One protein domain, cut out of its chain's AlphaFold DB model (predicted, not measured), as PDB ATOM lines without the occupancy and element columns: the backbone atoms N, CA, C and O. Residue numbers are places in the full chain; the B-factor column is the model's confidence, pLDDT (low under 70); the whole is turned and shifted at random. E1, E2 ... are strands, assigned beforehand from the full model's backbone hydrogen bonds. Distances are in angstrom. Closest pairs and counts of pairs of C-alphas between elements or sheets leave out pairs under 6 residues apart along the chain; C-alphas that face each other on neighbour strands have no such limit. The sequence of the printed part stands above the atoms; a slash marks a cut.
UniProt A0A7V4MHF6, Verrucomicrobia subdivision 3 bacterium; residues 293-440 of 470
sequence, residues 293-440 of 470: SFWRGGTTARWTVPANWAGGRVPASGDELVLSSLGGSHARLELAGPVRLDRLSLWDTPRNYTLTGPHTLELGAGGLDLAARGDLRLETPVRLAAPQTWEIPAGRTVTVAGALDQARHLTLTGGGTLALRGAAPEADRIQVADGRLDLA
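AT A GLANCE: This is residues 293 to 440 of the 470 residues of a protein of Verrucomicrobia subdivision 3 bacterium (UniProt A0A7V4MHF6). With little regular structure, the chain winds in stacked turns, a solenoid whose one wall is the parallel sheet E2 E4 E6 E9 E11 E12; parallel sheets E1 E3 E5 E7 and E8 E10 lie on its other sides. The 148 printed residues have no named helix and twelve strands, E1 to E12 in chain order, 58 residues, all strand. It is compact, radius of gyration of the C-alphas 14.2 A, spanning 41 by 28 by 25 A.

IN THESE COORDINATES: E2 is residues 332 to 334, E4 353 to 356, E6 376 to 378, E9 397 to 400, E11 417 to 420, E12 436 to 439, ending at C-alpha 439 (-107.233, -37.065, 6.609). E1, 320 to 324, begins at C-alpha 320 (-126.064, -56.762, 12.703); E3 is 339 to 347, 20.4 A; E5 361 to 371, 20.2 A; E7 382 to 384; E8 388 to 391; E10 410 to 413.

HOW THE PARTS SIT: Parallel E6 and E9 have N 378 and O 399 within hydrogen-bond range, 2.8 A. Parallel E3 and E5 have N 346 and O 369 at 2.9 A; E3 bends by 78 degrees at residue 342, E5 by 98 degrees at 365. The closest C-alphas of E5 and E8, Leu 368 and Trp 390, are 5.7 A apart.

THE WHOLE: The farthest C-alphas, Gly 311 and Asp 428, are 41.8 A apart. The printed part has no cut; E11 to E12 is a long link. Residues 371 to 372 and 423 to 428 have pLDDT under 70.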
ATOM      1  N   SER A 293    -130.812 -56.204  14.431       97.00
ATOM      2  CA  SER A 293    -131.441 -55.287  15.382       97.00
ATOM      3  C   SER A 293    -131.608 -53.904  14.760       97.00
ATOM      4  O   SER A 293    -130.662 -53.344  14.208       97.00
ATOM      5  N   PHE A 294    -132.816 -53.342  14.847       96.69
ATOM      6  CA  PHE A 294    -133.154 -52.061  14.218       96.69
ATOM      7  C   PHE A 294    -133.252 -50.954  15.257       96.69
ATOM      8  O   PHE A 294    -134.072 -51.029  16.180       96.69
ATOM      9  N   TRP A 295    -132.470 -49.897  15.062       96.31
ATOM     10  CA  TRP A 295    -132.590 -48.694  15.873       96.31
ATOM     11  C   TRP A 295    -133.882 -47.941  15.542       96.31
ATOM     12  O   TRP A 295    -134.143 -47.574  14.396       96.31
ATOM     13  N   ARG A 296    -134.680 -47.689  16.578       93.56
ATOM     14  CA  ARG A 296    -135.892 -46.866  16.561       93.56
ATOM     15  C   ARG A 296    -135.687 -45.515  17.219       93.56
ATOM     16  O   ARG A 296    -136.432 -44.613  16.884       93.56
ATOM     17  N   GLY A 297    -134.735 -45.346  18.141       89.44
ATOM     18  CA  GLY A 297    -134.383 -44.036  18.720       89.44
ATOM     19  C   GLY A 297    -135.570 -43.186  19.190       89.44
ATOM     20  O   GLY A 297    -135.558 -41.965  19.029       89.44
ATOM     21  N   GLY A 298    -136.630 -43.833  19.683       83.25
ATOM     22  CA  GLY A 298    -137.905 -43.180  19.975       83.25
ATOM     23  C   GLY A 298    -137.931 -42.459  21.319       83.25
ATOM     24  O   GLY A 298    -138.736 -41.555  21.497       83.25
ATOM     25  N   THR A 299    -137.049 -42.829  22.256       89.00
ATOM     26  CA  THR A 299    -137.112 -42.332  23.642       89.00
ATOM     27  C   THR A 299    -135.875 -41.544  24.053       89.00
ATOM     28  O   THR A 299    -136.000 -40.431  24.547       89.00
ATOM     29  N   THR A 300    -134.677 -42.094  23.844       93.56
ATOM     30  CA  THR A 300    -133.403 -41.475  24.241       93.56
ATOM     31  C   THR A 300    -132.297 -41.851  23.255       93.56
ATOM     32  O   THR A 300    -132.483 -42.720  22.407       93.56
ATOM     33  N   ALA A 301    -131.105 -41.271  23.403       94.50
ATOM     34  CA  ALA A 301    -129.916 -41.696  22.659       94.50
ATOM     35  C   ALA A 301    -129.248 -42.974  23.218       94.50
ATOM     36  O   ALA A 301    -128.326 -43.501  22.600       94.50
ATOM     37  N   ARG A 302    -129.668 -43.480  24.386       94.88
ATOM     38  CA  ARG A 302    -128.943 -44.538  25.108       94.88
ATOM     39  C   ARG A 302    -129.134 -45.909  24.460       94.88
ATOM     40  O   ARG A 302    -130.265 -46.373  24.306       94.88
ATOM     41  N   TRP A 303    -128.023 -46.586  24.167       94.75
ATOM     42  CA  TRP A 303    -127.998 -47.921  23.557       94.75
ATOM     43  C   TRP A 303    -128.737 -48.984  24.376       94.75
ATOM     44  O   TRP A 303    -129.383 -49.860  23.817       94.75
ATOM     45  N   THR A 304    -128.666 -48.925  25.704       94.81
ATOM     46  CA  THR A 304    -129.206 -49.971  26.589       94.81
ATOM     47  C   THR A 304    -130.713 -49.910  26.796       94.81
ATOM     48  O   THR A 304    -131.264 -50.839  27.375       94.81
ATOM     49  N   VAL A 305    -131.390 -48.848  26.352       95.94
ATOM     50  CA  VAL A 305    -132.835 -48.676  26.555       95.94
ATOM     51  C   VAL A 305    -133.599 -49.508  25.516       95.94
ATOM     52  O   VAL A 305    -133.581 -49.143  24.339       95.94
ATOM     53  N   PRO A 306    -134.326 -50.578  25.907       95.75
ATOM     54  CA  PRO A 306    -135.007 -51.459  24.954       95.75
ATOM     55  C   PRO A 306    -136.026 -50.735  24.068       95.75
ATOM     56  O   PRO A 306    -136.139 -51.044  22.889       95.75
ATOM     57  N   ALA A 307    -136.708 -49.710  24.587       94.94
ATOM     58  CA  ALA A 307    -137.683 -48.918  23.828       94.94
ATOM     59  C   ALA A 307    -137.082 -48.162  22.621       94.94
ATOM     60  O   ALA A 307    -137.815 -47.707  21.747       94.94
ATOM     61  N   ASN A 308    -135.753 -48.041  22.541       95.81
ATOM     62  CA  ASN A 308    -135.075 -47.499  21.365       95.81
ATOM     63  C   ASN A 308    -134.840 -48.535  20.259       95.81
ATOM     64  O   ASN A 308    -134.286 -48.174  19.224       95.81
ATOM     65  N   TRP A 309    -135.253 -49.787  20.442       96.06
ATOM     66  CA  TRP A 309    -135.014 -50.890  19.517       96.06
ATOM     67  C   TRP A 309    -136.322 -51.527  19.068       96.06
ATOM     68  O   TRP A 309    -137.248 -51.705  19.863       96.06
ATOM     69  N   ALA A 310    -136.403 -51.918  17.795       95.19
ATOM     70  CA  ALA A 310    -137.554 -52.670  17.309       95.19
ATOM     71  C   ALA A 310    -137.719 -53.962  18.128       95.19
ATOM     72  O   ALA A 310    -136.763 -54.714  18.328       95.19
ATOM     73  N   GLY A 311    -138.925 -54.191  18.657       93.44
ATOM     74  CA  GLY A 311    -139.217 -55.341  19.515       93.44
ATOM     75  C   GLY A 311    -138.424 -55.387  20.829       93.44
ATOM     76  O   GLY A 311    -138.283 -56.465  21.401       93.44
ATOM     77  N   GLY A 312    -137.854 -54.267  21.294       95.12
ATOM     78  CA  GLY A 312    -137.049 -54.243  22.519       95.12
ATOM     79  C   GLY A 312    -135.672 -54.903  22.390       95.12
ATOM     80  O   GLY A 312    -135.014 -55.149  23.401       95.12
ATOM     81  N   ARG A 313    -135.236 -55.240  21.169       94.56
ATOM     82  CA  ARG A 313    -134.034 -56.047  20.934       94.56
ATOM     83  C   ARG A 313    -132.780 -55.180  20.843       94.56
ATOM     84  O   ARG A 313    -132.406 -54.725  19.766       94.56
ATOM     85  N   VAL A 314    -132.128 -54.977  21.983       95.88
ATOM     86  CA  VAL A 314    -130.767 -54.419  22.027       95.88
ATOM     87  C   VAL A 314    -129.810 -55.408  21.331       95.88
ATOM     88  O   VAL A 314    -129.889 -56.601  21.643       95.88
ATOM     89  N   PRO A 315    -128.917 -54.966  20.421       96.31
ATOM     90  CA  PRO A 315    -128.011 -55.863  19.706       96.31
ATOM     91  C   PRO A 315    -127.103 -56.650  20.657       96.31
ATOM     92  O   PRO A 315    -126.474 -56.067  21.547       96.31
ATOM     93  N   ALA A 316    -127.010 -57.962  20.444       95.75
ATOM     94  CA  ALA A 316    -126.053 -58.833  21.109       95.75
ATOM     95  C   ALA A 316    -124.699 -58.842  20.377       95.75
ATOM     96  O   ALA A 316    -124.559 -58.357  19.252       95.75
ATOM     97  N   SER A 317    -123.677 -59.416  21.017       96.19
ATOM     98  CA  SER A 317    -122.353 -59.543  20.404       96.19
ATOM     99  C   SER A 317    -122.411 -60.382  19.123       96.19
ATOM    100  O   SER A 317    -122.807 -61.547  19.162       96.19
ATOM    101  N   GLY A 318    -121.940 -59.820  18.010       96.44
ATOM    102  CA  GLY A 318    -121.946 -60.478  16.698       96.44
ATOM    103  C   GLY A 318    -123.249 -60.328  15.908       96.44
ATOM    104  O   GLY A 318    -123.384 -60.957  14.860       96.44
ATOM    105  N   ASP A 319    -124.188 -59.508  16.381       97.38
ATOM    106  CA  ASP A 319    -125.376 -59.130  15.614       97.38
ATOM    107  C   ASP A 319    -125.050 -58.091  14.527       97.38
ATOM    108  O   ASP A 319    -123.989 -57.455  14.518       97.38
ATOM    109  N   GLU A 320    -126.003 -57.900  13.616       97.31
ATOM    110  CA  GLU A 320    -126.064 -56.762  12.703       97.31
ATOM    111  C   GLU A 320    -126.906 -55.635  13.321       97.31
ATOM    112  O   GLU A 320    -128.068 -55.832  13.684       97.31
ATOM    113  N   LEU A 321    -126.332 -54.432  13.400       97.12
ATOM    114  CA  LEU A 321    -127.072 -53.200  13.683       97.12
ATOM    115  C   LEU A 321    -127.563 -52.586  12.373       97.12
ATOM    116  O   LEU A 321    -126.755 -52.298  11.494       97.12
ATOM    117  N   VAL A 322    -128.858 -52.288  12.285       96.25
ATOM    118  CA  VAL A 322    -129.454 -51.537  11.179       96.25
ATOM    119  C   VAL A 322    -129.908 -50.153  11.635       96.25
ATOM    120  O   VAL A 322    -130.763 -50.001  12.514       96.25
ATOM    121  N   LEU A 323    -129.378 -49.138  10.960       95.19
ATOM    122  CA  LEU A 323    -129.835 -47.755  10.993       95.19
ATOM    123  C   LEU A 323    -130.612 -47.479   9.701       95.19
ATOM    124  O   LEU A 323    -130.122 -47.715   8.600       95.19
ATOM    125  N   SER A 324    -131.853 -47.019   9.812       92.94
ATOM    126  CA  SER A 324    -132.748 -46.875   8.654       92.94
ATOM    127  C   SER A 324    -133.709 -45.703   8.835       92.94
ATOM    128  O   SER A 324    -133.645 -44.977   9.830       92.94
ATOM    129  N   SER A 325    -134.635 -45.516   7.896       90.25
ATOM    130  CA  SER A 325    -135.719 -44.533   8.023       90.25
ATOM    131  C   SER A 325    -136.714 -44.857   9.148       90.25
ATOM    132  O   SER A 325    -137.528 -44.009   9.493       90.25
ATOM    133  N   LEU A 326    -136.595 -46.031   9.784       90.50
ATOM    134  CA  LEU A 326    -137.357 -46.403  10.978       90.50
ATOM    135  C   LEU A 326    -136.913 -45.686  12.262       90.50
ATOM    136  O   LEU A 326    -137.595 -45.816  13.283       90.50
ATOM    137  N   GLY A 327    -135.780 -44.981  12.234       83.69
ATOM    138  CA  GLY A 327    -135.303 -44.203  13.370       83.69
ATOM    139  C   GLY A 327    -136.207 -43.004  13.678       83.69
ATOM    140  O   GLY A 327    -136.660 -42.287  12.788       83.69
ATOM    141  N   GLY A 328    -136.444 -42.781  14.964       80.81
ATOM    142  CA  GLY A 328    -137.206 -41.689  15.559       80.81
ATOM    143  C   GLY A 328    -136.365 -40.426  15.712       80.81
ATOM    144  O   GLY A 328    -135.463 -40.174  14.919       80.81
ATOM    145  N   SER A 329    -136.655 -39.597  16.712       81.19
ATOM    146  CA  SER A 329    -135.997 -38.291  16.892       81.19
ATOM    147  C   SER A 329    -134.497 -38.384  17.201       81.19
ATOM    148  O   SER A 329    -133.751 -37.447  16.922       81.19
ATOM    149  N   HIS A 330    -134.028 -39.514  17.732       87.44
ATOM    150  CA  HIS A 330    -132.633 -39.687  18.123       87.44
ATOM    151  C   HIS A 330    -131.830 -40.367  17.014       87.44
ATOM    152  O   HIS A 330    -131.811 -41.592  16.896       87.44
ATOM    153  N   ALA A 331    -131.103 -39.571  16.230       92.25
ATOM    154  CA  ALA A 331    -130.118 -40.069  15.265       92.25
ATOM    155  C   ALA A 331    -128.712 -40.270  15.878       92.25
ATOM    156  O   ALA A 331    -127.751 -40.598  15.182       92.25
ATOM    157  N   ARG A 332    -128.587 -40.074  17.195       94.69
ATOM    158  CA  ARG A 332    -127.367 -40.294  17.975       94.69
ATOM    159  C   ARG A 332    -127.550 -41.519  18.866       94.69
ATOM    160  O   ARG A 332    -128.554 -41.608  19.567       94.69
ATOM    161  N   LEU A 333    -126.586 -42.433  18.822       96.62
ATOM    162  CA  LEU A 333    -126.559 -43.672  19.590       96.62
ATOM    163  C   LEU A 333    -125.358 -43.634  20.536       96.62
ATOM    164  O   LEU A 333    -124.213 -43.663  20.090       96.62
ATOM    165  N   GLU A 334    -125.616 -43.545  21.834       96.62
ATOM    166  CA  GLU A 334    -124.599 -43.527  22.885       96.62
ATOM    167  C   GLU A 334    -124.349 -44.947  23.391       96.62
ATOM    168  O   GLU A 334    -125.224 -45.558  24.015       96.62
ATOM    169  N   LEU A 335    -123.155 -45.475  23.105       95.31
ATOM    170  CA  LEU A 335    -122.732 -46.788  23.583       95.31
ATOM    171  C   LEU A 335    -122.592 -46.761  25.108       95.31
ATOM    172  O   LEU A 335    -121.977 -45.855  25.659       95.31
ATOM    173  N   ALA A 336    -123.134 -47.774  25.786       90.81
ATOM    174  CA  ALA A 336    -123.068 -47.894  27.248       90.81
ATOM    175  C   ALA A 336    -121.865 -48.719  27.749       90.81
ATOM    176  O   ALA A 336    -121.685 -48.900  28.949       90.81
ATOM    177  N   GLY A 337    -121.089 -49.279  26.825       95.62
ATOM    178  CA  GLY A 337    -119.962 -50.173  27.068       95.62
ATOM    179  C   GLY A 337    -119.356 -50.613  25.733       95.62
ATOM    180  O   GLY A 337    -119.892 -50.237  24.685       95.62
ATOM    181  N   PRO A 338    -118.242 -51.366  25.729       96.44
ATOM    182  CA  PRO A 338    -117.687 -51.911  24.495       96.44
ATOM    183  C   PRO A 338    -118.712 -52.802  23.787       96.44
ATOM    184  O   PRO A 338    -119.337 -53.654  24.419       96.44
ATOM    185  N   VAL A 339    -118.881 -52.611  22.481       96.56
ATOM    186  CA  VAL A 339    -119.839 -53.368  21.663       96.56
ATOM    187  C   VAL A 339    -119.091 -54.064  20.539       96.56
ATOM    188  O   VAL A 339    -118.294 -53.440  19.847       96.56
ATOM    189  N   ARG A 340    -119.395 -55.345  20.319       97.31
ATOM    190  CA  ARG A 340    -118.940 -56.097  19.148       97.31
ATOM    191  C   ARG A 340    -120.122 -56.388  18.231       97.31
ATOM    192  O   ARG A 340    -121.026 -57.120  18.617       97.31
ATOM    193  N   LEU A 341    -120.096 -55.865  17.013       97.94
ATOM    194  CA  LEU A 341    -121.064 -56.189  15.964       97.94
ATOM    195  C   LEU A 341    -120.388 -57.043  14.896       97.94
ATOM    196  O   LEU A 341    -119.200 -56.870  14.632       97.94
ATOM    197  N   ASP A 342    -121.132 -57.932  14.240       96.81
ATOM    198  CA  ASP A 342    -120.635 -58.488  12.976       96.81
ATOM    199  C   ASP A 342    -120.673 -57.416  11.884       96.81
ATOM    200  O   ASP A 342    -119.714 -57.261  11.127       96.81
ATOM    201  N   ARG A 343    -121.759 -56.633  11.853       96.06
ATOM    202  CA  ARG A 343    -122.008 -55.616  10.833       96.06
ATOM    203  C   ARG A 343    -122.739 -54.395  11.389       96.06
ATOM    204  O   ARG A 343    -123.618 -54.516  12.240       96.06
ATOM    205  N   LEU A 344    -122.422 -53.226  10.840       96.81
ATOM    206  CA  LEU A 344    -123.220 -52.007  10.965       96.81
ATOM    207  C   LEU A 344    -123.713 -51.584   9.578       96.81
ATOM    208  O   LEU A 344    -122.925 -51.346   8.664       96.81
ATOM    209  N   SER A 345    -125.026 -51.477   9.443       94.12
ATOM    210  CA  SER A 345    -125.712 -51.236   8.183       94.12
ATOM    211  C   SER A 345    -126.514 -49.942   8.218       94.12
ATOM    212  O   SER A 345    -127.251 -49.692   9.172       94.12
ATOM    213  N   LEU A 346    -126.416 -49.139   7.157       91.81
ATOM    214  CA  LEU A 346    -127.314 -48.011   6.909       91.81
ATOM    215  C   LEU A 346    -128.150 -48.297   5.659       91.81
ATOM    216  O   LEU A 346    -127.614 -48.360   4.550       91.81
ATOM    217  N   TRP A 347    -129.465 -48.444   5.826       88.81
ATOM    218  CA  TRP A 347    -130.381 -48.856   4.754       88.81
ATOM    219  C   TRP A 347    -131.349 -47.746   4.353       88.81
ATOM    220  O   TRP A 347    -132.134 -47.275   5.177       88.81
ATOM    221  N   ASP A 348    -131.262 -47.349   3.076       77.56
ATOM    222  CA  ASP A 348    -132.138 -46.416   2.342       77.56
ATOM    223  C   ASP A 348    -132.724 -45.260   3.174       77.56
ATOM    224  O   ASP A 348    -133.906 -44.930   3.093       77.56
ATOM    225  N   THR A 349    -131.882 -44.640   3.998       86.19
ATOM    226  CA  THR A 349    -132.274 -43.512   4.841       86.19
ATOM    227  C   THR A 349    -131.543 -42.249   4.413       86.19
ATOM    228  O   THR A 349    -130.343 -42.326   4.145       86.19
ATOM    229  N   PRO A 350    -132.219 -41.088   4.326       87.12
ATOM    230  CA  PRO A 350    -131.559 -39.801   4.116       87.12
ATOM    231  C   PRO A 350    -130.974 -39.230   5.415       87.12
ATOM    232  O   PRO A 350    -130.328 -38.188   5.392       87.12
ATOM    233  N   ARG A 351    -131.240 -39.868   6.561       89.56
ATOM    234  CA  ARG A 351    -130.831 -39.368   7.869       89.56
ATOM    235  C   ARG A 351    -129.359 -39.650   8.122       89.56
ATOM    236  O   ARG A 351    -128.876 -40.746   7.848       89.56
ATOM    237  N   ASN A 352    -128.693 -38.675   8.728       93.56
ATOM    238  CA  ASN A 352    -127.330 -38.835   9.207       93.56
ATOM    239  C   ASN A 352    -127.356 -39.437  10.607       93.56
ATOM    240  O   ASN A 352    -128.089 -38.944  11.463       93.56
ATOM    241  N   TYR A 353    -126.534 -40.450  10.852       95.88
ATOM    242  CA  TYR A 353    -126.445 -41.091  12.160       95.88
ATOM    243  C   TYR A 353    -125.085 -40.875  12.808       95.88
ATOM    244  O   TYR A 353    -124.063 -40.807  12.129       95.88
ATOM    245  N   THR A 354    -125.069 -40.783  14.138       97.00
ATOM    246  CA  THR A 354    -123.838 -40.675  14.926       97.00
ATOM    247  C   THR A 354    -123.780 -41.738  16.014       97.00
ATOM    248  O   THR A 354    -124.639 -41.754  16.891       97.00
ATOM    249  N   LEU A 355    -122.751 -42.584  16.011       97.38
ATOM    250  CA  LEU A 355    -122.415 -43.428  17.161       97.38
ATOM    251  C   LEU A 355    -121.414 -42.683  18.041       97.38
ATOM    252  O   LEU A 355    -120.415 -42.163  17.544       97.38
ATOM    253  N   THR A 356    -121.683 -42.621  19.340       96.75
ATOM    254  CA  THR A 356    -120.920 -41.823  20.301       96.75
ATOM    255  C   THR A 356    -120.654 -42.579  21.602       96.75
ATOM    256  O   THR A 356    -121.154 -43.683  21.814       96.75
ATOM    257  N   GLY A 357    -119.893 -41.941  22.486       93.25
ATOM    258  CA  GLY A 357    -119.453 -42.480  23.764       93.25
ATOM    259  C   GLY A 357    -117.983 -42.907  23.732       93.25
ATOM    260  O   GLY A 357    -117.395 -43.052  22.657       93.25
ATOM    261  N   PRO A 358    -117.367 -43.105  24.909       94.44
ATOM    262  CA  PRO A 358    -115.940 -43.410  25.023       94.44
ATOM    263  C   PRO A 358    -115.608 -44.881  24.731       94.44
ATOM    264  O   PRO A 358    -114.438 -45.255  24.682       94.44
ATOM    265  N   HIS A 359    -116.618 -45.738  24.586       96.25
ATOM    266  CA  HIS A 359    -116.446 -47.183  24.504       96.25
ATOM    267  C   HIS A 359    -116.279 -47.658  23.072       96.25
ATOM    268  O   HIS A 359    -117.049 -47.234  22.222       96.25
ATOM    269  N   THR A 360    -115.349 -48.582  22.832       95.88
ATOM    270  CA  THR A 360    -115.029 -49.109  21.501       95.88
ATOM    271  C   THR A 360    -116.190 -49.847  20.830       95.88
ATOM    272  O   THR A 360    -116.807 -50.734  21.427       95.88
ATOM    273  N   LEU A 361    -116.405 -49.543  19.549       97.12
ATOM    274  CA  LEU A 361    -117.136 -50.372  18.596       97.12
ATOM    275  C   LEU A 361    -116.163 -51.306  17.861       97.12
ATOM    276  O   LEU A 361    -115.327 -50.861  17.076       97.12
ATOM    277  N   GLU A 362    -116.292 -52.609  18.066       97.25
ATOM    278  CA  GLU A 362    -115.569 -53.622  17.300       97.25
ATOM    279  C   GLU A 362    -116.450 -54.154  16.159       97.25
ATOM    280  O   GLU A 362    -117.565 -54.620  16.398       97.25
ATOM    281  N   LEU A 363    -115.953 -54.083  14.919       97.06
ATOM    282  CA  LEU A 363    -116.643 -54.558  13.716       97.06
ATOM    283  C   LEU A 363    -116.023 -55.863  13.214       97.06
ATOM    284  O   LEU A 363    -114.819 -55.930  12.947       97.06
ATOM    285  N   GLY A 364    -116.862 -56.888  13.071       95.81
ATOM    286  CA  GLY A 364    -116.528 -58.183  12.490       95.81
ATOM    287  C   GLY A 364    -116.306 -58.139  10.976       95.81
ATOM    288  O   GLY A 364    -116.168 -57.080  10.366       95.81
ATOM    289  N   ALA A 365    -116.272 -59.324  10.362       93.06
ATOM    290  CA  ALA A 365    -116.078 -59.471   8.918       93.06
ATOM    291  C   ALA A 365    -117.282 -58.961   8.105       93.06
ATOM    292  O   ALA A 365    -117.141 -58.659   6.920       93.06
ATOM    293  N   GLY A 366    -118.461 -58.850   8.728       92.38
ATOM    294  CA  GLY A 366    -119.632 -58.226   8.126       92.38
ATOM    295  C   GLY A 366    -119.441 -56.735   7.821       92.38
ATOM    296  O   GLY A 366    -120.015 -56.265   6.839       92.38
ATOM    297  N   GLY A 367    -118.623 -56.036   8.609       94.19
ATOM    298  CA  GLY A 367    -118.121 -54.685   8.368       94.19
ATOM    299  C   GLY A 367    -119.169 -53.572   8.294       94.19
ATOM    300  O   GLY A 367    -120.153 -53.592   9.034       94.19
ATOM    301  N   LEU A 368    -118.941 -52.574   7.431       92.44
ATOM    302  CA  LEU A 368    -119.928 -51.532   7.128       92.44
ATOM    303  C   LEU A 368    -120.641 -51.821   5.810       92.44
ATOM    304  O   LEU A 368    -120.000 -52.037   4.783       92.44
ATOM    305  N   ASP A 369    -121.967 -51.739   5.830       87.50
ATOM    306  CA  ASP A 369    -122.796 -51.781   4.630       87.50
ATOM    307  C   ASP A 369    -123.597 -50.485   4.489       87.50
ATOM    308  O   ASP A 369    -124.505 -50.189   5.268       87.50
ATOM    309  N   LEU A 370    -123.245 -49.694   3.478       82.94
ATOM    310  CA  LEU A 370    -123.842 -48.389   3.227       82.94
ATOM    311  C   LEU A 370    -124.660 -48.464   1.941       82.94
ATOM    312  O   LEU A 370    -124.164 -48.325   0.824       82.94
ATOM    313  N   ALA A 371    -125.957 -48.686   2.114       69.19
ATOM    314  CA  ALA A 371    -126.957 -48.548   1.059       69.19
ATOM    315  C   ALA A 371    -127.755 -47.238   1.190       69.19
ATOM    316  O   ALA A 371    -128.786 -47.069   0.542       69.19
ATOM    317  N   ALA A 372    -127.312 -46.327   2.061       66.06
ATOM    318  CA  ALA A 372    -128.071 -45.159   2.480       66.06
ATOM    319  C   ALA A 372    -127.766 -43.881   1.694       66.06
ATOM    320  O   ALA A 372    -126.727 -43.718   1.055       66.06
ATOM    321  N   ARG A 373    -128.717 -42.949   1.803       78.38
ATOM    322  CA  ARG A 373    -128.647 -41.589   1.270       78.38
ATOM    323  C   ARG A 373    -128.122 -40.585   2.306       78.38
ATOM    324  O   ARG A 373    -127.882 -39.447   1.927       78.38
ATOM    325  N   GLY A 374    -127.950 -40.972   3.564       88.19
ATOM    326  CA  GLY A 374    -127.353 -40.159   4.622       88.19
ATOM    327  C   GLY A 374    -125.899 -40.530   4.913       88.19
ATOM    328  O   GLY A 374    -125.388 -41.542   4.432       88.19
ATOM    329  N   ASP A 375    -125.264 -39.699   5.731       94.19
ATOM    330  CA  ASP A 375    -123.891 -39.857   6.202       94.19
ATOM    331  C   ASP A 375    -123.828 -40.608   7.542       94.19
ATOM    332  O   ASP A 375    -124.772 -40.617   8.339       94.19
ATOM    333  N   LEU A 376    -122.672 -41.208   7.828       96.25
ATOM    334  CA  LEU A 376    -122.402 -41.884   9.097       96.25
ATOM    335  C   LEU A 376    -121.250 -41.201   9.823       96.25
ATOM    336  O   LEU A 376    -120.185 -40.991   9.250       96.25
ATOM    337  N   ARG A 377    -121.425 -40.920  11.112       96.88
ATOM    338  CA  ARG A 377    -120.364 -40.428  11.988       96.88
ATOM    339  C   ARG A 377    -120.100 -41.412  13.126       96.88
ATOM    340  O   ARG A 377    -121.001 -41.767  13.877       96.88
ATOM    341  N   LEU A 378    -118.852 -41.829  13.280       96.62
ATOM    342  CA  LEU A 378    -118.377 -42.694  14.356       96.62
ATOM    343  C   LEU A 378    -117.461 -41.865  15.262       96.62
ATOM    344  O   LEU A 378    -116.297 -41.640  14.942       96.62
ATOM    345  N   GLU A 379    -118.001 -41.334  16.357       96.44
ATOM    346  CA  GLU A 379    -117.233 -40.603  17.380       96.44
ATOM    347  C   GLU A 379    -116.613 -41.538  18.420       96.44
ATOM    348  O   GLU A 379    -115.615 -41.193  19.045       96.44
ATOM    349  N   THR A 380    -117.191 -42.727  18.576       95.56
ATOM    350  CA  THR A 380    -116.590 -43.827  19.334       95.56
ATOM    351  C   THR A 380    -115.303 -44.337  18.662       95.56
ATOM    352  O   THR A 380    -115.224 -44.326  17.428       95.56
ATOM    353  N   PRO A 381    -114.300 -44.815  19.428       94.75
ATOM    354  CA  PRO A 381    -113.217 -45.629  18.884       94.75
ATOM    355  C   PRO A 381    -113.744 -46.851  18.115       94.75
ATOM    356  O   PRO A 381    -114.629 -47.561  18.586       94.75
ATOM    357  N   VAL A 382    -113.171 -47.137  16.951       94.62
ATOM    358  CA  VAL A 382    -113.548 -48.259  16.085       94.62
ATOM    359  C   VAL A 382    -112.376 -49.219  15.953       94.62
ATOM    360  O   VAL A 382    -111.257 -48.796  15.675       94.62
ATOM    361  N   ARG A 383    -112.635 -50.520  16.096       94.25
ATOM    362  CA  ARG A 383    -111.650 -51.583  15.860       94.25
ATOM    363  C   ARG A 383    -112.131 -52.543  14.780       94.25
ATOM    364  O   ARG A 383    -113.239 -53.068  14.871       94.25
ATOM    365  N   LEU A 384    -111.288 -52.811  13.784       94.56
ATOM    366  CA  LEU A 384    -111.595 -53.761  12.710       94.56
ATOM    367  C   LEU A 384    -111.075 -55.160  13.071       94.56
ATOM    368  O   LEU A 384    -109.873 -55.429  12.998       94.56
ATOM    369  N   ALA A 385    -111.978 -56.067  13.453       94.06
ATOM    370  CA  ALA A 385    -111.625 -57.423  13.884       94.06
ATOM    371  C   ALA A 385    -111.245 -58.362  12.723       94.06
ATOM    372  O   ALA A 385    -110.701 -59.438  12.962       94.06
ATOM    373  N   ALA A 386    -111.528 -57.970  11.481       93.62
ATOM    374  CA  ALA A 386    -111.182 -58.706  10.271       93.62
ATOM    375  C   ALA A 386    -111.021 -57.748   9.072       93.62
ATOM    376  O   ALA A 386    -111.577 -56.640   9.111       93.62
ATOM    377  N   PRO A 387    -110.306 -58.174   8.010       92.75
ATOM    378  CA  PRO A 387    -110.323 -57.505   6.715       92.75
ATOM    379  C   PRO A 387    -111.746 -57.280   6.207       92.75
ATOM    380  O   PRO A 387    -112.568 -58.196   6.232       92.75
ATOM    381  N   GLN A 388    -112.038 -56.064   5.755       91.94
ATOM    382  CA  GLN A 388    -113.364 -55.680   5.282       91.94
ATOM    383  C   GLN A 388    -113.288 -54.577   4.226       91.94
ATOM    384  O   GLN A 388    -112.368 -53.758   4.208       91.94
ATOM    385  N   THR A 389    -114.289 -54.547   3.351       91.88
ATOM    386  CA  THR A 389    -114.451 -53.499   2.342       91.88
ATOM    387  C   THR A 389    -115.579 -52.564   2.744       91.88
ATOM    388  O   THR A 389    -116.694 -53.019   2.984       91.88
ATOM    389  N   TRP A 390    -115.304 -51.263   2.786       93.06
ATOM    390  CA  TRP A 390    -116.329 -50.237   2.950       93.06
ATOM    391  C   TRP A 390    -116.624 -49.620   1.591       93.06
ATOM    392  O   TRP A 390    -115.793 -48.912   1.026       93.06
ATOM    393  N   GLU A 391    -117.807 -49.908   1.060       90.69
ATOM    394  CA  GLU A 391    -118.315 -49.268  -0.150       90.69
ATOM    395  C   GLU A 391    -119.133 -48.038   0.241       90.69
ATOM    396  O   GLU A 391    -120.252 -48.169   0.733       90.69
ATOM    397  N   ILE A 392    -118.564 -46.843   0.060       91.88
ATOM    398  CA  ILE A 392    -119.237 -45.577   0.363       91.88
ATOM    399  C   ILE A 392    -119.833 -45.022  -0.940       91.88
ATOM    400  O   ILE A 392    -119.077 -44.719  -1.870       91.88
ATOM    401  N   PRO A 393    -121.167 -44.865  -1.047       89.19
ATOM    402  CA  PRO A 393    -121.790 -44.320  -2.249       89.19
ATOM    403  C   PRO A 393    -121.320 -42.897  -2.571       89.19
ATOM    404  O   PRO A 393    -120.991 -42.111  -1.679       89.19
ATOM    405  N   ALA A 394    -121.337 -42.541  -3.858       88.69
ATOM    406  CA  ALA A 394    -120.962 -41.205  -4.309       88.69
ATOM    407  C   ALA A 394    -121.784 -40.108  -3.612       88.69
ATOM    408  O   ALA A 394    -122.995 -40.231  -3.422       88.69
ATOM    409  N   GLY A 395    -121.104 -39.029  -3.215       90.19
ATOM    410  CA  GLY A 395    -121.715 -37.905  -2.504       90.19
ATOM    411  C   GLY A 395    -122.083 -38.184  -1.043       90.19
ATOM    412  O   GLY A 395    -122.746 -37.341  -0.439       90.19
ATOM    413  N   ARG A 396    -121.706 -39.341  -0.480       93.44
ATOM    414  CA  ARG A 396    -121.855 -39.675   0.947       93.44
ATOM    415  C   ARG A 396    -120.511 -39.657   1.663       93.44
ATOM    416  O   ARG A 396    -119.466 -39.879   1.047       93.44
ATOM    417  N   THR A 397    -120.565 -39.438   2.971       94.62
ATOM    418  CA  THR A 397    -119.396 -39.400   3.845       94.62
ATOM    419  C   THR A 397    -119.562 -40.336   5.038       94.62
ATOM    420  O   THR A 397    -120.543 -40.267   5.778       94.62
ATOM    421  N   VAL A 398    -118.550 -41.166   5.283       95.81
ATOM    422  CA  VAL A 398    -118.332 -41.790   6.593       95.81
ATOM    423  C   VAL A 398    -117.263 -40.987   7.306       95.81
ATOM    424  O   VAL A 398    -116.141 -40.883   6.822       95.81
ATOM    425  N   THR A 399    -117.589 -40.416   8.458       95.75
ATOM    426  CA  THR A 399    -116.617 -39.726   9.304       95.75
ATOM    427  C   THR A 399    -116.264 -40.585  10.504       95.75
ATOM    428  O   THR A 399    -117.118 -40.834  11.348       95.75
ATOM    429  N   VAL A 400    -114.999 -40.972  10.637       94.44
ATOM    430  CA  VAL A 400    -114.473 -41.626  11.839       94.44
ATOM    431  C   VAL A 400    -113.725 -40.578  12.658       94.44
ATOM    432  O   VAL A 400    -112.608 -40.177  12.332       94.44
ATOM    433  N   ALA A 401    -114.400 -40.061  13.680       93.94
ATOM    434  CA  ALA A 401    -113.869 -39.068  14.608       93.94
ATOM    435  C   ALA A 401    -113.254 -39.690  15.869       93.94
ATOM    436  O   ALA A 401    -112.382 -39.069  16.470       93.94
ATOM    437  N   GLY A 402    -113.659 -40.908  16.236       90.69
ATOM    438  CA  GLY A 402    -112.906 -41.732  17.181       90.69
ATOM    439  C   GLY A 402    -111.620 -42.289  16.560       90.69
ATOM    440  O   GLY A 402    -111.375 -42.143  15.361       90.69
ATOM    441  N   ALA A 403    -110.780 -42.931  17.373       90.38
ATOM    442  CA  ALA A 403    -109.607 -43.648  16.868       90.38
ATOM    443  C   ALA A 403    -110.035 -44.834  15.983       90.38
ATOM    444  O   ALA A 403    -111.010 -45.507  16.308       90.38
ATOM    445  N   LEU A 404    -109.302 -45.107  14.900       91.25
ATOM    446  CA  LEU A 404    -109.497 -46.290  14.053       91.25
ATOM    447  C   LEU A 404    -108.318 -47.254  14.245       91.25
ATOM    448  O   LEU A 404    -107.219 -46.986  13.763       91.25
ATOM    449  N   ASP A 405    -108.551 -48.362  14.944       89.88
ATOM    450  CA  ASP A 405    -107.573 -49.433  15.158       89.88
ATOM    451  C   ASP A 405    -107.650 -50.489  14.040       89.88
ATOM    452  O   ASP A 405    -108.730 -50.825  13.543       89.88
ATOM    453  N   GLN A 406    -106.491 -51.049  13.682       85.50
ATOM    454  CA  GLN A 406    -106.306 -52.040  12.618       85.50
ATOM    455  C   GLN A 406    -106.703 -51.521  11.226       85.50
ATOM    456  O   GLN A 406    -107.232 -52.270  10.406       85.50
ATOM    457  N   ALA A 407    -106.407 -50.254  10.918       78.31
ATOM    458  CA  ALA A 407    -106.794 -49.612   9.655       78.31
ATOM    459  C   ALA A 407    -106.259 -50.334   8.398       78.31
ATOM    460  O   ALA A 407    -106.876 -50.270   7.339       78.31
ATOM    461  N   ARG A 408    -105.167 -51.104   8.524       77.81
ATOM    462  CA  ARG A 408    -104.636 -51.981   7.458       77.81
ATOM    463  C   ARG A 408    -105.606 -53.066   6.972       77.81
ATOM    464  O   ARG A 408    -105.375 -53.679   5.940       77.81
ATOM    465  N   HIS A 409    -106.652 -53.352   7.742       83.94
ATOM    466  CA  HIS A 409    -107.709 -54.292   7.378       83.94
ATOM    467  C   HIS A 409    -108.805 -53.643   6.516       83.94
ATOM    468  O   HIS A 409    -109.775 -54.315   6.173       83.94
ATOM    469  N   LEU A 410    -108.689 -52.356   6.178       91.38
ATOM    470  CA  LEU A 410    -109.721 -51.633   5.451       91.38
ATOM    471  C   LEU A 410    -109.367 -51.436   3.975       91.38
ATOM    472  O   LEU A 410    -108.359 -50.811   3.638       91.38
ATOM    473  N   THR A 411    -110.280 -51.873   3.108       92.31
ATOM    474  CA  THR A 411    -110.346 -51.441   1.709       92.31
ATOM    475  C   THR A 411    -111.513 -50.472   1.526       92.31
ATOM    476  O   THR A 411    -112.665 -50.828   1.771       92.31
ATOM    477  N   LEU A 412    -111.240 -49.254   1.068       92.00
ATOM    478  CA  LEU A 412    -112.246 -48.272   0.670       92.00
ATOM    479  C   LEU A 412    -112.595 -48.440  -0.814       92.00
ATOM    480  O   LEU A 412    -111.710 -48.561  -1.660       92.00
ATOM    481  N   THR A 413    -113.885 -48.421  -1.134       91.44
ATOM    482  CA  THR A 413    -114.391 -48.374  -2.509       91.44
ATOM    483  C   THR A 413    -115.685 -47.553  -2.588       91.44
ATOM    484  O   THR A 413    -116.196 -47.078  -1.573       91.44
ATOM    485  N   GLY A 414    -116.237 -47.409  -3.793       87.19
ATOM    486  CA  GLY A 414    -117.353 -46.514  -4.091       87.19
ATOM    487  C   GLY A 414    -116.908 -45.052  -4.193       87.19
ATOM    488  O   GLY A 414    -115.878 -44.667  -3.660       87.19
ATOM    489  N   GLY A 415    -117.680 -44.216  -4.889       89.75
ATOM    490  CA  GLY A 415    -117.295 -42.824  -5.177       89.75
ATOM    491  C   GLY A 415    -117.427 -41.838  -4.003       89.75
ATOM    492  O   GLY A 415    -117.428 -40.628  -4.228       89.75
ATOM    493  N   GLY A 416    -117.657 -42.320  -2.780       93.44
ATOM    494  CA  GLY A 416    -117.872 -41.508  -1.579       93.44
ATOM    495  C   GLY A 416    -116.589 -41.102  -0.851       93.44
ATOM    496  O   GLY A 416    -115.479 -41.293  -1.346       93.44
ATOM    497  N   THR A 417    -116.742 -40.517   0.342       94.69
ATOM    498  CA  THR A 417    -115.621 -40.041   1.172       94.69
ATOM    499  C   THR A 417    -115.539 -40.770   2.513       94.69
ATOM    500  O   THR A 417    -116.519 -40.844   3.251       94.69
ATOM    501  N   LEU A 418    -114.347 -41.242   2.874       94.19
ATOM    502  CA  LEU A 418    -113.990 -41.617   4.241       94.19
ATOM    503  C   LEU A 418    -113.180 -40.478   4.867       94.19
ATOM    504  O   LEU A 418    -112.048 -40.226   4.466       94.19
ATOM    505  N   ALA A 419    -113.753 -39.797   5.854       93.62
ATOM    506  CA  ALA A 419    -113.104 -38.727   6.597       93.62
ATOM    507  C   ALA A 419    -112.574 -39.245   7.941       93.62
ATOM    508  O   ALA A 419    -113.349 -39.540   8.850       93.62
ATOM    509  N   LEU A 420    -111.255 -39.317   8.097       91.62
ATOM    510  CA  LEU A 420    -110.608 -39.655   9.363       91.62
ATOM    511  C   LEU A 420    -110.256 -38.373  10.115       91.62
ATOM    512  O   LEU A 420    -109.553 -37.496   9.601       91.62
ATOM    513  N   ARG A 421    -110.802 -38.246  11.325       90.12
ATOM    514  CA  ARG A 421    -110.654 -37.072  12.200       90.12
ATOM    515  C   ARG A 421    -110.108 -37.418  13.582       90.12
ATOM    516  O   ARG A 421    -109.598 -36.523  14.246       90.12
ATOM    517  N   GLY A 422    -110.204 -38.680  13.998       80.75
ATOM    518  CA  GLY A 422    -109.522 -39.165  15.197       80.75
ATOM    519  C   GLY A 422    -108.004 -39.208  15.010       80.75
ATOM    520  O   GLY A 422    -107.503 -39.193  13.886       80.75
ATOM    521  N   ALA A 423    -107.260 -39.264  16.117       65.19
ATOM    522  CA  ALA A 423    -105.809 -39.418  16.074       65.19
ATOM    523  C   ALA A 423    -105.433 -40.735  15.362       65.19
ATOM    524  O   ALA A 423    -105.917 -41.796  15.755       65.19
ATOM    525  N   ALA A 424    -104.578 -40.685  14.333       57.50
ATOM    526  CA  ALA A 424    -104.084 -41.887  13.661       57.50
ATOM    527  C   ALA A 424    -102.596 -41.772  13.268       57.50
ATOM    528  O   ALA A 424    -102.246 -40.897  12.476       57.50
ATOM    529  N   PRO A 425    -101.732 -42.690  13.741       52.25
ATOM    530  CA  PRO A 425    -100.452 -43.010  13.106       52.25
ATOM    531  C   PRO A 425    -100.559 -44.069  11.978       52.25
ATOM    532  O   PRO A 425     -99.552 -44.362  11.348       52.25
ATOM    533  N   GLU A 426    -101.743 -44.650  11.696       56.16
ATOM    534  CA  GLU A 426    -101.911 -45.774  10.737       56.16
ATOM    535  C   GLU A 426    -102.753 -45.482   9.473       56.16
ATOM    536  O   GLU A 426    -103.014 -46.400   8.692       56.16
ATOM    537  N   ALA A 427    -103.190 -44.239   9.233       56.72
ATOM    538  CA  ALA A 427    -104.040 -43.910   8.077       56.72
ATOM    539  C   ALA A 427    -103.408 -44.278   6.715       56.72
ATOM    540  O   ALA A 427    -104.126 -44.635   5.782       56.72
ATOM    541  N   ASP A 428    -102.072 -44.292   6.641       58.44
ATOM    542  CA  ASP A 428    -101.278 -44.663   5.458       58.44
ATOM    543  C   ASP A 428    -101.390 -46.155   5.071       58.44
ATOM    544  O   ASP A 428    -100.775 -46.598   4.104       58.44
ATOM    545  N   ARG A 429    -102.156 -46.956   5.826       72.69
ATOM    546  CA  ARG A 429    -102.343 -48.398   5.598       72.69
ATOM    547  C   ARG A 429    -103.706 -48.773   5.009       72.69
ATOM    548  O   ARG A 429    -103.933 -49.955   4.765       72.69
ATOM    549  N   ILE A 430    -104.609 -47.817   4.781       85.69
ATOM    550  CA  ILE A 430    -105.915 -48.083   4.153       85.69
ATOM    551  C   ILE A 430    -105.727 -48.262   2.646       85.69
ATOM    552  O   ILE A 430    -105.187 -47.385   1.971       85.69
ATOM    553  N   GLN A 431    -106.226 -49.367   2.095       90.00
ATOM    554  CA  GLN A 431    -106.250 -49.557   0.648       90.00
ATOM    555  C   GLN A 431    -107.418 -48.767   0.050       90.00
ATOM    556  O   GLN A 431    -108.571 -49.033   0.376       90.00
ATOM    557  N   VAL A 432    -107.150 -47.827  -0.854       90.75
ATOM    558  CA  VAL A 432    -108.196 -47.076  -1.567       90.75
ATOM    559  C   VAL A 432    -108.318 -47.623  -2.985       90.75
ATOM    560  O   VAL A 432    -107.434 -47.409  -3.810       90.75
ATOM    561  N   ALA A 433    -109.396 -48.356  -3.258       91.31
ATOM    562  CA  ALA A 433    -109.713 -48.864  -4.591       91.31
ATOM    563  C   ALA A 433    -110.530 -47.855  -5.424       91.31
ATOM    564  O   ALA A 433    -110.369 -47.798  -6.636       91.31
ATOM    565  N   ASP A 434    -111.411 -47.083  -4.780       89.88
ATOM    566  CA  ASP A 434    -112.248 -46.026  -5.376       89.88
ATOM    567  C   ASP A 434    -112.653 -45.033  -4.262       89.88
ATOM    568  O   ASP A 434    -112.567 -45.371  -3.077       89.88
ATOM    569  N   GLY A 435    -113.083 -43.825  -4.629       91.31
ATOM    570  CA  GLY A 435    -113.524 -42.788  -3.689       91.31
ATOM    571  C   GLY A 435    -112.409 -41.902  -3.132       91.31
ATOM    572  O   GLY A 435    -111.327 -41.772  -3.705       91.31
ATOM    573  N   ARG A 436    -112.695 -41.232  -2.010       92.69
ATOM    574  CA  ARG A 436    -111.800 -40.247  -1.386       92.69
ATOM    575  C   ARG A 436    -111.506 -40.595   0.070       92.69
ATOM    576  O   ARG A 436    -112.415 -40.656   0.892       92.69
ATOM    577  N   LEU A 437    -110.226 -40.717   0.408       91.56
ATOM    578  CA  LEU A 437    -109.750 -40.703   1.791       91.56
ATOM    579  C   LEU A 437    -109.374 -39.263   2.176       91.56
ATOM    580  O   LEU A 437    -108.547 -38.633   1.520       91.56
ATOM    581  N   ASP A 438    -110.004 -38.727   3.217       90.75
ATOM    582  CA  ASP A 438    -109.769 -37.380   3.737       90.75
ATOM    583  C   ASP A 438    -109.203 -37.469   5.162       90.75
ATOM    584  O   ASP A 438    -109.871 -37.931   6.086       90.75
ATOM    585  N   LEU A 439    -107.963 -37.015   5.344       86.62
ATOM    586  CA  LEU A 439    -107.233 -37.065   6.609       86.62
ATOM    587  C   LEU A 439    -107.177 -35.674   7.256       86.62
ATOM    588  O   LEU A 439    -106.924 -34.674   6.581       86.62
ATOM    589  N   ALA A 440    -107.379 -35.595   8.575       76.44
ATOM    590  CA  ALA A 440    -107.153 -34.353   9.312       76.44
ATOM    591  C   ALA A 440    -105.696 -33.874   9.139       76.44
ATOM    592  O   ALA A 440    -104.765 -34.674   9.182       76.44
TER     593      ALA A 440